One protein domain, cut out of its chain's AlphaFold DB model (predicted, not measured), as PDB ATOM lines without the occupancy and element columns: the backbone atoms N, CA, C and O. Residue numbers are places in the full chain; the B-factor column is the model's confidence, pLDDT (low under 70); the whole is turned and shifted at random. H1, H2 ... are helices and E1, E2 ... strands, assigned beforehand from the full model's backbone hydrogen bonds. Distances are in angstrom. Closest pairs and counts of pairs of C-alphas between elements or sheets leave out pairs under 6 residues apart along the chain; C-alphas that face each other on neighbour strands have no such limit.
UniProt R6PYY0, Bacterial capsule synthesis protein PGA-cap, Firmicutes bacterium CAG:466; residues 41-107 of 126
ATOM      1  N   ALA A  41      52.869 -43.331  -8.716       86.00
ATOM      2  CA  ALA A  41      52.371 -41.976  -8.910       86.00
ATOM      3  C   ALA A  41      52.444 -41.231  -7.575       86.00
ATOM      4  O   ALA A  41      51.958 -41.728  -6.559       86.00
ATOM      5  N   VAL A  42      53.047 -40.044  -7.572       89.38
ATOM      6  CA  VAL A  42      53.153 -39.206  -6.374       89.38
ATOM      7  C   VAL A  42      52.493 -37.869  -6.659       89.38
ATOM      8  O   VAL A  42      52.856 -37.185  -7.616       89.38
ATOM      9  N   VAL A  43      51.516 -37.513  -5.836       86.88
ATOM     10  CA  VAL A  43      50.860 -36.208  -5.851       86.88
ATOM     11  C   VAL A  43      51.308 -35.397  -4.642       86.88
ATOM     12  O   VAL A  43      51.767 -35.951  -3.644       86.88
ATOM     13  N   GLY A  44      51.222 -34.076  -4.767       85.25
ATOM     14  CA  GLY A  44      51.522 -33.163  -3.671       85.25
ATOM     15  C   GLY A  44      50.420 -33.171  -2.615       85.25
ATOM     16  O   GLY A  44      49.822 -34.205  -2.313       85.25
ATOM     17  N   ASP A  45      50.152 -31.993  -2.077       87.19
ATOM     18  CA  ASP A  45      49.240 -31.825  -0.958       87.19
ATOM     19  C   ASP A  45      47.791 -32.126  -1.348       87.19
ATOM     20  O   ASP A  45      47.229 -31.590  -2.307       87.19
ATOM     21  N   ILE A  46      47.182 -33.003  -0.564       84.81
ATOM     22  CA  ILE A  46      45.767 -33.311  -0.565       84.81
ATOM     23  C   ILE A  46      45.191 -32.569   0.629       84.81
ATOM     24  O   ILE A  46      45.413 -32.926   1.787       84.81
ATOM     25  N   MET A  47      44.438 -31.524   0.316       85.31
ATOM     26  CA  MET A  47      43.684 -30.744   1.278       85.31
ATOM     27  C   MET A  47      42.203 -30.827   0.946       85.31
ATOM     28  O   MET A  47      41.804 -30.894  -0.217       85.31
ATOM     29  N   VAL A  48      41.389 -30.796   1.991       82.06
ATOM     30  CA  VAL A  48      39.935 -30.758   1.895       82.06
ATOM     31  C   VAL A  48      39.486 -29.416   2.472       82.06
ATOM     32  O   VAL A  48      39.984 -28.980   3.506       82.06
ATOM     33  N   HIS A  49      38.564 -28.740   1.795       83.81
ATOM     34  CA  HIS A  49      37.901 -27.544   2.308       83.81
ATOM     35  C   HIS A  49      36.522 -27.894   2.878       83.81
ATOM     36  O   HIS A  49      35.936 -28.921   2.545       83.81
ATOM     37  N   ASP A  50      35.976 -27.011   3.707       80.56
ATOM     38  CA  ASP A  50      34.725 -27.210   4.446       80.56
ATOM     39  C   ASP A  50      33.557 -27.719   3.604       80.56
ATOM     40  O   ASP A  50      32.922 -28.695   3.982       80.56
ATOM     41  N   TYR A  51      33.323 -27.130   2.432       86.88
ATOM     42  CA  TYR A  51      32.254 -27.585   1.544       86.88
ATOM     43  C   TYR A  51      32.418 -29.061   1.134       86.88
ATOM     44  O   TYR A  51      31.457 -29.819   1.163       86.88
ATOM     45  N   GLN A  52      33.642 -29.485   0.806       86.56
ATOM     46  CA  GLN A  52      33.934 -30.870   0.413       86.56
ATOM     47  C   GLN A  52      33.795 -31.827   1.601       86.56
ATOM     48  O   GLN A  52      33.417 -32.980   1.434       86.56
ATOM     49  N   TYR A  53      34.097 -31.348   2.809       84.56
ATOM     50  CA  TYR A  53      33.899 -32.113   4.034       84.56
ATOM     51  C   TYR A  53      32.420 -32.312   4.363       84.56
ATOM     52  O   TYR A  53      32.008 -33.428   4.671       84.56
ATOM     53  N   GLU A  54      31.631 -31.241   4.294       87.06
ATOM     54  CA  GLU A  54      30.187 -31.280   4.539       87.06
ATOM     55  C   GLU A  54      29.467 -32.144   3.499       87.06
ATOM     56  O   GLU A  54      28.591 -32.924   3.860       87.06
ATOM     57  N   GLU A  55      29.869 -32.050   2.230       90.81
ATOM     58  CA  GLU A  55      29.325 -32.863   1.137       90.81
ATOM     59  C   GLU A  55      29.638 -34.357   1.300       90.81
ATOM     60  O   GLU A  55      28.791 -35.197   1.006       90.81
ATOM     61  N   ALA A  56      30.833 -34.696   1.787       88.31
ATOM     62  CA  ALA A  56      31.245 -36.082   1.972       88.31
ATOM     63  C   ALA A  56      30.499 -36.795   3.115       88.31
ATOM     64  O   ALA A  56      30.558 -38.022   3.192       88.31
ATOM     65  N   TYR A  57      29.837 -36.069   4.024       88.69
ATOM     66  CA  TYR A  57      29.210 -36.651   5.210       88.69
ATOM     67  C   TYR A  57      27.842 -37.279   4.921       88.69
ATOM     68  O   TYR A  57      26.894 -36.594   4.537       88.69
ATOM     69  N   ASP A  58      27.699 -38.569   5.224       89.69
ATOM     70  CA  ASP A  58      26.408 -39.254   5.253       89.69
ATOM     71  C   ASP A  58      25.836 -39.243   6.687       89.69
ATOM     72  O   ASP A  58      26.366 -39.921   7.576       89.69
ATOM     73  N   PRO A  59      24.738 -38.506   6.954       88.31
ATOM     74  CA  PRO A  59      24.136 -38.440   8.283       88.31
ATOM     75  C   PRO A  59      23.407 -39.728   8.693       88.31
ATOM     76  O   PRO A  59      23.160 -39.923   9.884       88.31
ATOM     77  N   ALA A  60      23.036 -40.599   7.747       93.25
ATOM     78  CA  ALA A  60      22.362 -41.861   8.042       93.25
ATOM     79  C   ALA A  60      23.338 -42.912   8.589       93.25
ATOM     80  O   ALA A  60      22.970 -43.708   9.455       93.25
ATOM     81  N   THR A  61      24.582 -42.902   8.106       90.75
ATOM     82  CA  THR A  61      25.640 -43.840   8.519       90.75
ATOM     83  C   THR A  61      26.658 -43.212   9.472       90.75
ATOM     84  O   THR A  61      27.363 -43.930  10.181       90.75
ATOM     85  N   GLY A  62      26.740 -41.881   9.509       85.31
ATOM     86  CA  GLY A  62      27.738 -41.136  10.269       85.31
ATOM     87  C   GLY A  62      29.153 -41.226   9.691       85.31
ATOM     88  O   GLY A  62      30.115 -41.005  10.432       85.31
ATOM     89  N   THR A  63      29.294 -41.565   8.408       84.56
ATOM     90  CA  THR A  63      30.585 -41.772   7.726       84.56
ATOM     91  C   THR A  63      30.869 -40.680   6.697       84.56
ATOM     92  O   THR A  63      29.965 -39.947   6.310       84.56
ATOM     93  N   TYR A  64      32.117 -40.590   6.234       85.25
ATOM     94  CA  TYR A  64      32.525 -39.669   5.168       85.25
ATOM     95  C   TYR A  64      32.961 -40.438   3.911       85.25
ATOM     96  O   TYR A  64      33.701 -41.414   4.040       85.25
ATOM     97  N   ASP A  65      32.554 -39.989   2.720       86.75
ATOM     98  CA  ASP A  65      33.009 -40.500   1.416       86.75
ATOM     99  C   ASP A  65      33.530 -39.362   0.516       86.75
ATOM    100  O   ASP A  65      32.774 -38.522   0.033       86.75
ATOM    101  N   PHE A  66      34.842 -39.361   0.269       86.56
ATOM    102  CA  PHE A  66      35.538 -38.378  -0.575       86.56
ATOM    103  C   PHE A  66      35.833 -38.892  -1.991       86.56
ATOM    104  O   PHE A  66      36.528 -38.226  -2.762       86.56
ATOM    105  N   MET A  67      35.366 -40.087  -2.368       84.25
ATOM    106  CA  MET A  67      35.746 -40.700  -3.649       84.25
ATOM    107  C   MET A  67      35.283 -39.888  -4.858       84.25
ATOM    108  O   MET A  67      35.928 -39.933  -5.909       84.25
ATOM    109  N   HIS A  68      34.211 -39.106  -4.709       84.38
ATOM    110  CA  HIS A  68      33.746 -38.191  -5.751       84.38
ATOM    111  C   HIS A  68      34.846 -37.201  -6.170       84.38
ATOM    112  O   HIS A  68      35.063 -37.005  -7.365       84.38
ATOM    113  N   ASN A  69      35.627 -36.679  -5.214       86.25
ATOM    114  CA  ASN A  69      36.642 -35.654  -5.474       86.25
ATOM    115  C   ASN A  69      37.766 -36.130  -6.409       86.25
ATOM    116  O   ASN A  69      38.475 -35.307  -6.989       86.25
ATOM    117  N   PHE A  70      37.933 -37.445  -6.570       87.88
ATOM    118  CA  PHE A  70      38.984 -38.042  -7.391       87.88
ATOM    119  C   PHE A  70      38.492 -38.562  -8.749       87.88
ATOM    120  O   PHE A  70      39.311 -39.041  -9.538       87.88
ATOM    121  N   GLN A  71      37.191 -38.481  -9.053       88.19
ATOM    122  CA  GLN A  71      36.615 -39.096 -10.259       88.19
ATOM    123  C   GLN A  71      37.279 -38.599 -11.550       88.19
ATOM    124  O   GLN A  71      37.672 -39.411 -12.391       88.19
ATOM    125  N   ASP A  72      37.494 -37.289 -11.662       90.38
ATOM    126  CA  ASP A  72      38.049 -36.668 -12.871       90.38
ATOM    127  C   ASP A  72      39.559 -36.896 -13.040       90.38
ATOM    128  O   ASP A  72      40.091 -36.858 -14.155       90.38
ATOM    129  N   VAL A  73      40.267 -37.159 -11.938       88.06
ATOM    130  CA  VAL A  73      41.727 -37.340 -11.928       88.06
ATOM    131  C   VAL A  73      42.154 -38.805 -11.876       88.06
ATOM    132  O   VAL A  73      43.314 -39.105 -12.152       88.06
ATOM    133  N   LYS A  74      41.223 -39.733 -11.622       87.94
ATOM    134  CA  LYS A  74      41.483 -41.177 -11.515       87.94
ATOM    135  C   LYS A  74      42.325 -41.731 -12.665       87.94
ATOM    136  O   LYS A  74      43.228 -42.526 -12.424       87.94
ATOM    137  N   ARG A  75      42.070 -41.285 -13.899       91.81
ATOM    138  CA  ARG A  75      42.802 -41.731 -15.100       91.81
ATOM    139  C   ARG A  75      44.318 -41.512 -15.023       91.81
ATOM    140  O   ARG A  75      45.060 -42.240 -15.664       91.81
ATOM    141  N   TYR A  76      44.781 -40.523 -14.255       89.00
ATOM    142  CA  TYR A  76      46.210 -40.233 -14.094       89.00
ATOM    143  C   TYR A  76      46.912 -41.201 -13.139       89.00
ATOM    144  O   TYR A  76      48.136 -41.224 -13.079       89.00
ATOM    145  N   PHE A  77      46.143 -42.000 -12.402       87.00
ATOM    146  CA  PHE A  77      46.639 -42.984 -11.446       87.00
ATOM    147  C   PHE A  77      46.536 -44.417 -11.978       87.00
ATOM    148  O   PHE A  77      46.988 -45.361 -11.332       87.00
ATOM    149  N   GLU A  78      45.936 -44.601 -13.153       86.56
ATOM    150  CA  GLU A  78      45.798 -45.912 -13.776       86.56
ATOM    151  C   GLU A  78      47.154 -46.402 -14.300       86.56
ATOM    152  O   GLU A  78      47.908 -45.654 -14.914       86.56
ATOM    153  N   GLY A  79      47.465 -47.678 -14.056       86.00
ATOM    154  CA  GLY A  79      48.709 -48.305 -14.519       86.00
ATOM    155  C   GLY A  79      49.900 -48.195 -13.564       86.00
ATOM    156  O   GLY A  79      50.935 -48.776 -13.862       86.00
ATOM    157  N   TYR A  80      49.748 -47.515 -12.425       87.75
ATOM    158  CA  TYR A  80      50.755 -47.484 -11.363       87.75
ATOM    159  C   TYR A  80      50.504 -48.573 -10.313       87.75
ATOM    160  O   TYR A  80      49.352 -48.872  -9.981       87.75
ATOM    161  N   ASP A  81      51.578 -49.131  -9.752       89.25
ATOM    162  CA  ASP A  81      51.496 -50.095  -8.648       89.25
ATOM    163  C   ASP A  81      51.086 -49.409  -7.337       89.25
ATOM    164  O   ASP A  81      50.287 -49.950  -6.569       89.25
ATOM    165  N   PHE A  82      51.588 -48.188  -7.111       84.06
ATOM    166  CA  PHE A  82      51.272 -47.370  -5.938       84.06
ATOM    167  C   PHE A  82      50.926 -45.929  -6.310       84.06
ATOM    168  O   PHE A  82      51.497 -45.351  -7.234       84.06
ATOM    169  N   VAL A  83      50.026 -45.328  -5.534       86.44
ATOM    170  CA  VAL A  83      49.655 -43.912  -5.633       86.44
ATOM    171  C   VAL A  83      49.786 -43.304  -4.243       86.44
ATOM    172  O   VAL A  83      49.158 -43.785  -3.299       86.44
ATOM    173  N   ILE A  84      50.621 -42.281  -4.101       86.00
ATOM    174  CA  ILE A  84      50.939 -41.644  -2.819       86.00
ATOM    175  C   ILE A  84      50.638 -40.155  -2.920       86.00
ATOM    176  O   ILE A  84      50.933 -39.533  -3.937       86.00
ATOM    177  N   GLY A  85      50.071 -39.584  -1.865       83.44
ATOM    178  CA  GLY A  85      49.834 -38.152  -1.745       83.44
ATOM    179  C   GLY A  85      50.175 -37.672  -0.346       83.44
ATOM    180  O   GLY A  85      50.069 -38.443   0.612       83.44
ATOM    181  N   ASN A  86      50.592 -36.415  -0.230       83.88
ATOM    182  CA  ASN A  86      50.786 -35.801   1.075       83.88
ATOM    183  C   ASN A  86      49.420 -35.386   1.620       83.88
ATOM    184  O   ASN A  86      48.735 -34.593   0.986       83.88
ATOM    185  N   LEU A  87      48.989 -35.917   2.762       81.75
ATOM    186  CA  LEU A  87      47.783 -35.409   3.409       81.75
ATOM    187  C   LEU A  87      48.190 -34.220   4.272       81.75
ATOM    188  O   LEU A  87      48.762 -34.395   5.342       81.75
ATOM    189  N   GLU A  88      47.901 -33.002   3.826       69.62
ATOM    190  CA  GLU A  88      48.341 -31.805   4.548       69.62
ATOM    191  C   GLU A  88      47.345 -31.413   5.647       69.62
ATOM    192  O   GLU A  88      46.872 -30.283   5.694       69.62
ATOM    193  N   LEU A  89      46.936 -32.362   6.501       62.16
ATOM    194  CA  LEU A  89      45.921 -32.146   7.539       62.16
ATOM    195  C   LEU A  89      46.112 -33.127   8.707       62.16
ATOM    196  O   LEU A  89      46.450 -34.290   8.514       62.16
ATOM    197  N   THR A  90      45.844 -32.688   9.937       59.25
ATOM    198  CA  THR A  90      45.873 -33.575  11.111       59.25
ATOM    199  C   THR A  90      44.551 -34.347  11.214       59.25
ATOM    200  O   THR A  90      43.500 -33.850  10.808       59.25
ATOM    201  N   PHE A  91      44.540 -35.553  11.785       59.28
ATOM    202  CA  PHE A  91      43.278 -36.201  12.151       59.28
ATOM    203  C   PHE A  91      42.710 -35.576  13.435       59.28
ATOM    204  O   PHE A  91      43.367 -35.504  14.472       59.28
ATOM    205  N   GLY A  92      41.468 -35.115  13.365       55.81
ATOM    206  CA  GLY A  92      40.661 -34.651  14.478       55.81
ATOM    207  C   GLY A  92      40.071 -35.814  15.245       55.81
ATOM    208  O   GLY A  92      39.285 -36.596  14.712       55.81
ATOM    209  N   GLY A  93      40.436 -35.917  16.523       47.75
ATOM    210  CA  GLY A  93      39.819 -36.875  17.438       47.75
ATOM    211  C   GLY A  93      38.296 -36.709  17.516       47.75
ATOM    212  O   GLY A  93      37.756 -35.625  17.274       47.75
ATOM    213  N   ALA A  94      37.599 -37.788  17.885       48.12
ATOM    214  CA  ALA A  94      36.145 -37.799  18.027       48.12
ATOM    215  C   ALA A  94      35.659 -36.625  18.902       48.12
ATOM    216  O   ALA A  94      36.092 -36.465  20.042       48.12
ATOM    217  N   GLY A  95      34.763 -35.797  18.356       47.62
ATOM    218  CA  GLY A  95      34.184 -34.642  19.053       47.62
ATOM    219  C   GLY A  95      34.869 -33.296  18.796       47.62
ATOM    220  O   GLY A  95      34.417 -32.282  19.332       47.62
ATOM    221  N   GLN A  96      35.913 -33.236  17.966       46.03
ATOM    222  CA  GLN A  96      36.514 -31.962  17.569       46.03
ATOM    223  C   GLN A  96      35.864 -31.430  16.287       46.03
ATOM    224  O   GLN A  96      35.868 -32.084  15.250       46.03
ATOM    225  N   ARG A  97      35.287 -30.222  16.360       41.22
ATOM    226  CA  ARG A  97      34.890 -29.465  15.165       41.22
ATOM    227  C   ARG A  97      36.143 -28.941  14.466       41.22
ATOM    228  O   ARG A  97      37.019 -28.399  15.142       41.22
ATOM    229  N   ILE A  98      36.171 -29.031  13.138       41.94
ATOM    230  CA  ILE A  98      37.230 -28.471  12.291       41.94
ATOM    231  C   ILE A  98      37.390 -26.970  12.593       41.94
ATOM    232  O   ILE A  98      36.401 -26.236  12.719       41.94
ATOM    233  N   ARG A  99      38.637 -26.516  12.778       30.81
ATOM    234  CA  ARG A  99      38.990 -25.100  12.976       30.81
ATOM    235  C   ARG A  99      39.856 -24.632  11.806       30.81
ATOM    236  O   ARG A  99      40.797 -25.305  11.408       30.81
ATOM    237  N   PHE A 100      39.517 -23.472  11.253       25.28
ATOM    238  CA  PHE A 100      40.092 -22.973  10.007       25.28
ATOM    239  C   PHE A 100      41.545 -22.485  10.096       25.28
ATOM    240  O   PHE A 100      41.999 -21.971  11.120       25.28
ATOM    241  N   PHE A 101      42.196 -22.585   8.931       28.75
ATOM    242  CA  PHE A 101      43.439 -21.969   8.439       28.75
ATOM    243  C   PHE A 101      44.748 -22.259   9.180       28.75
ATOM    244  O   PHE A 101      45.809 -22.043   8.610       28.75
ATOM    245  N   SER A 102      44.710 -22.797  10.399       28.73
ATOM    246  CA  SER A 102      45.951 -23.163  11.093       28.73
ATOM    247  C   SER A 102      45.945 -24.537  11.758       28.73
ATOM    248  O   SER A 102      47.015 -24.971  12.164       28.73
ATOM    249  N   LEU A 103      44.794 -25.216  11.882       34.38
ATOM    250  CA  LEU A 103      44.672 -26.529  12.536       34.38
ATOM    251  C   LEU A 103      43.426 -27.290  12.034       34.38
ATOM    252  O   LEU A 103      42.446 -27.444  12.772       34.38
ATOM    253  N   LEU A 104      43.441 -27.758  10.784       36.12
ATOM    254  CA  LEU A 104      42.398 -28.665  10.299       36.12
ATOM    255  C   LEU A 104      42.592 -30.076  10.873       36.12
ATOM    256  O   LEU A 104      43.703 -30.597  10.928       36.12
ATOM    257  N   GLN A 105      41.481 -30.656  11.328       41.38
ATOM    258  CA  GLN A 105      41.420 -31.881  12.117       41.38
ATOM    259  C   GLN A 105      40.236 -32.753  11.647       41.38
ATOM    260  O   GLN A 105      39.101 -32.439  11.988       41.38
ATOM    261  N   TYR A 106      40.475 -33.831  10.883       41.16
ATOM    262  CA  TYR A 106      39.425 -34.720  10.327       41.16
ATOM    263  C   TYR A 106      39.228 -36.045  11.093       41.16
ATOM    264  O   TYR A 106      40.214 -36.632  11.533       41.16
ATOM    265  N   PRO A 107      38.007 -36.602  11.199       43.72
ATOM    266  CA  PRO A 107      37.808 -37.945  11.736       43.72
ATOM    267  C   PRO A 107      38.608 -38.968  10.913       43.72
ATOM    268  O   PRO A 107      38.650 -38.885   9.688       43.72
TER     269      PRO A 107
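What this domain is: This is residues 41 to 107 of the 126 residues of the protein "Bacterial capsule synthesis protein PGA-cap" of Firmicutes bacterium CAG:466 (UniProt R6PYY0). This is a loose, open loop: a ribbon of two parallel strands, E1 and E2, makes one side, and three short helices, H1, H2 and H3, are strung along the other with an empty space between. Residues 88 to 107 run on beyond E2 and fold back as a long loop. The printed part has 67 residues, in the order E1, H1, H2, H3, E2, with sheet order E1, E2; the class is mixed, helices and strands, with 27 residues, under half, in named elements. The radius of gyration of the C-alphas is 13.6 A, and the spans are 39 by 29 by 18 A.

Where its parts are: Find C-alpha 41 at (52.371, -41.976, -8.910); from there E1, residues 41 to 46, runs 13.7 A. H1, residues 50 to 56, covers 9.8 A. Then come H2, residues 67 to 70, and H3, residues 74 to 77. E2, residues 82 to 87, runs 15.6 A to C-alpha 87 at (47.783, -35.409, 3.409).

How they stand to each other: Look first at E1 and E2, parallel at 17 degrees; N 43 and O 84 are 2.8 A apart, and N 46 and O 86 2.7 A, both within hydrogen-bond range. E1, the three helices and E2 form a strand-helix-strand unit, two parallel neighbour strands with helices between. The closest C-alphas of H3 and E1, Phe 77 and Ala 41, are 6.3 A apart. H1 and H2 are near each other, H2 and H3 meet only through their link, and H1 is apart from H3 and E2. In H1 every O i to N i+4 pair is within hydrogen-bond range; H2 and H3 are too short for such a pair.

The domain as a whole: The C-alphas of Gly 79 and Gly 95, the two farthest apart, are 39.0 A from each other. The printed part has no cut, and no link is long. Residues 88 to 107, where 90 to 91 pair with 105 to 106 in parallel, have pLDDT under 70.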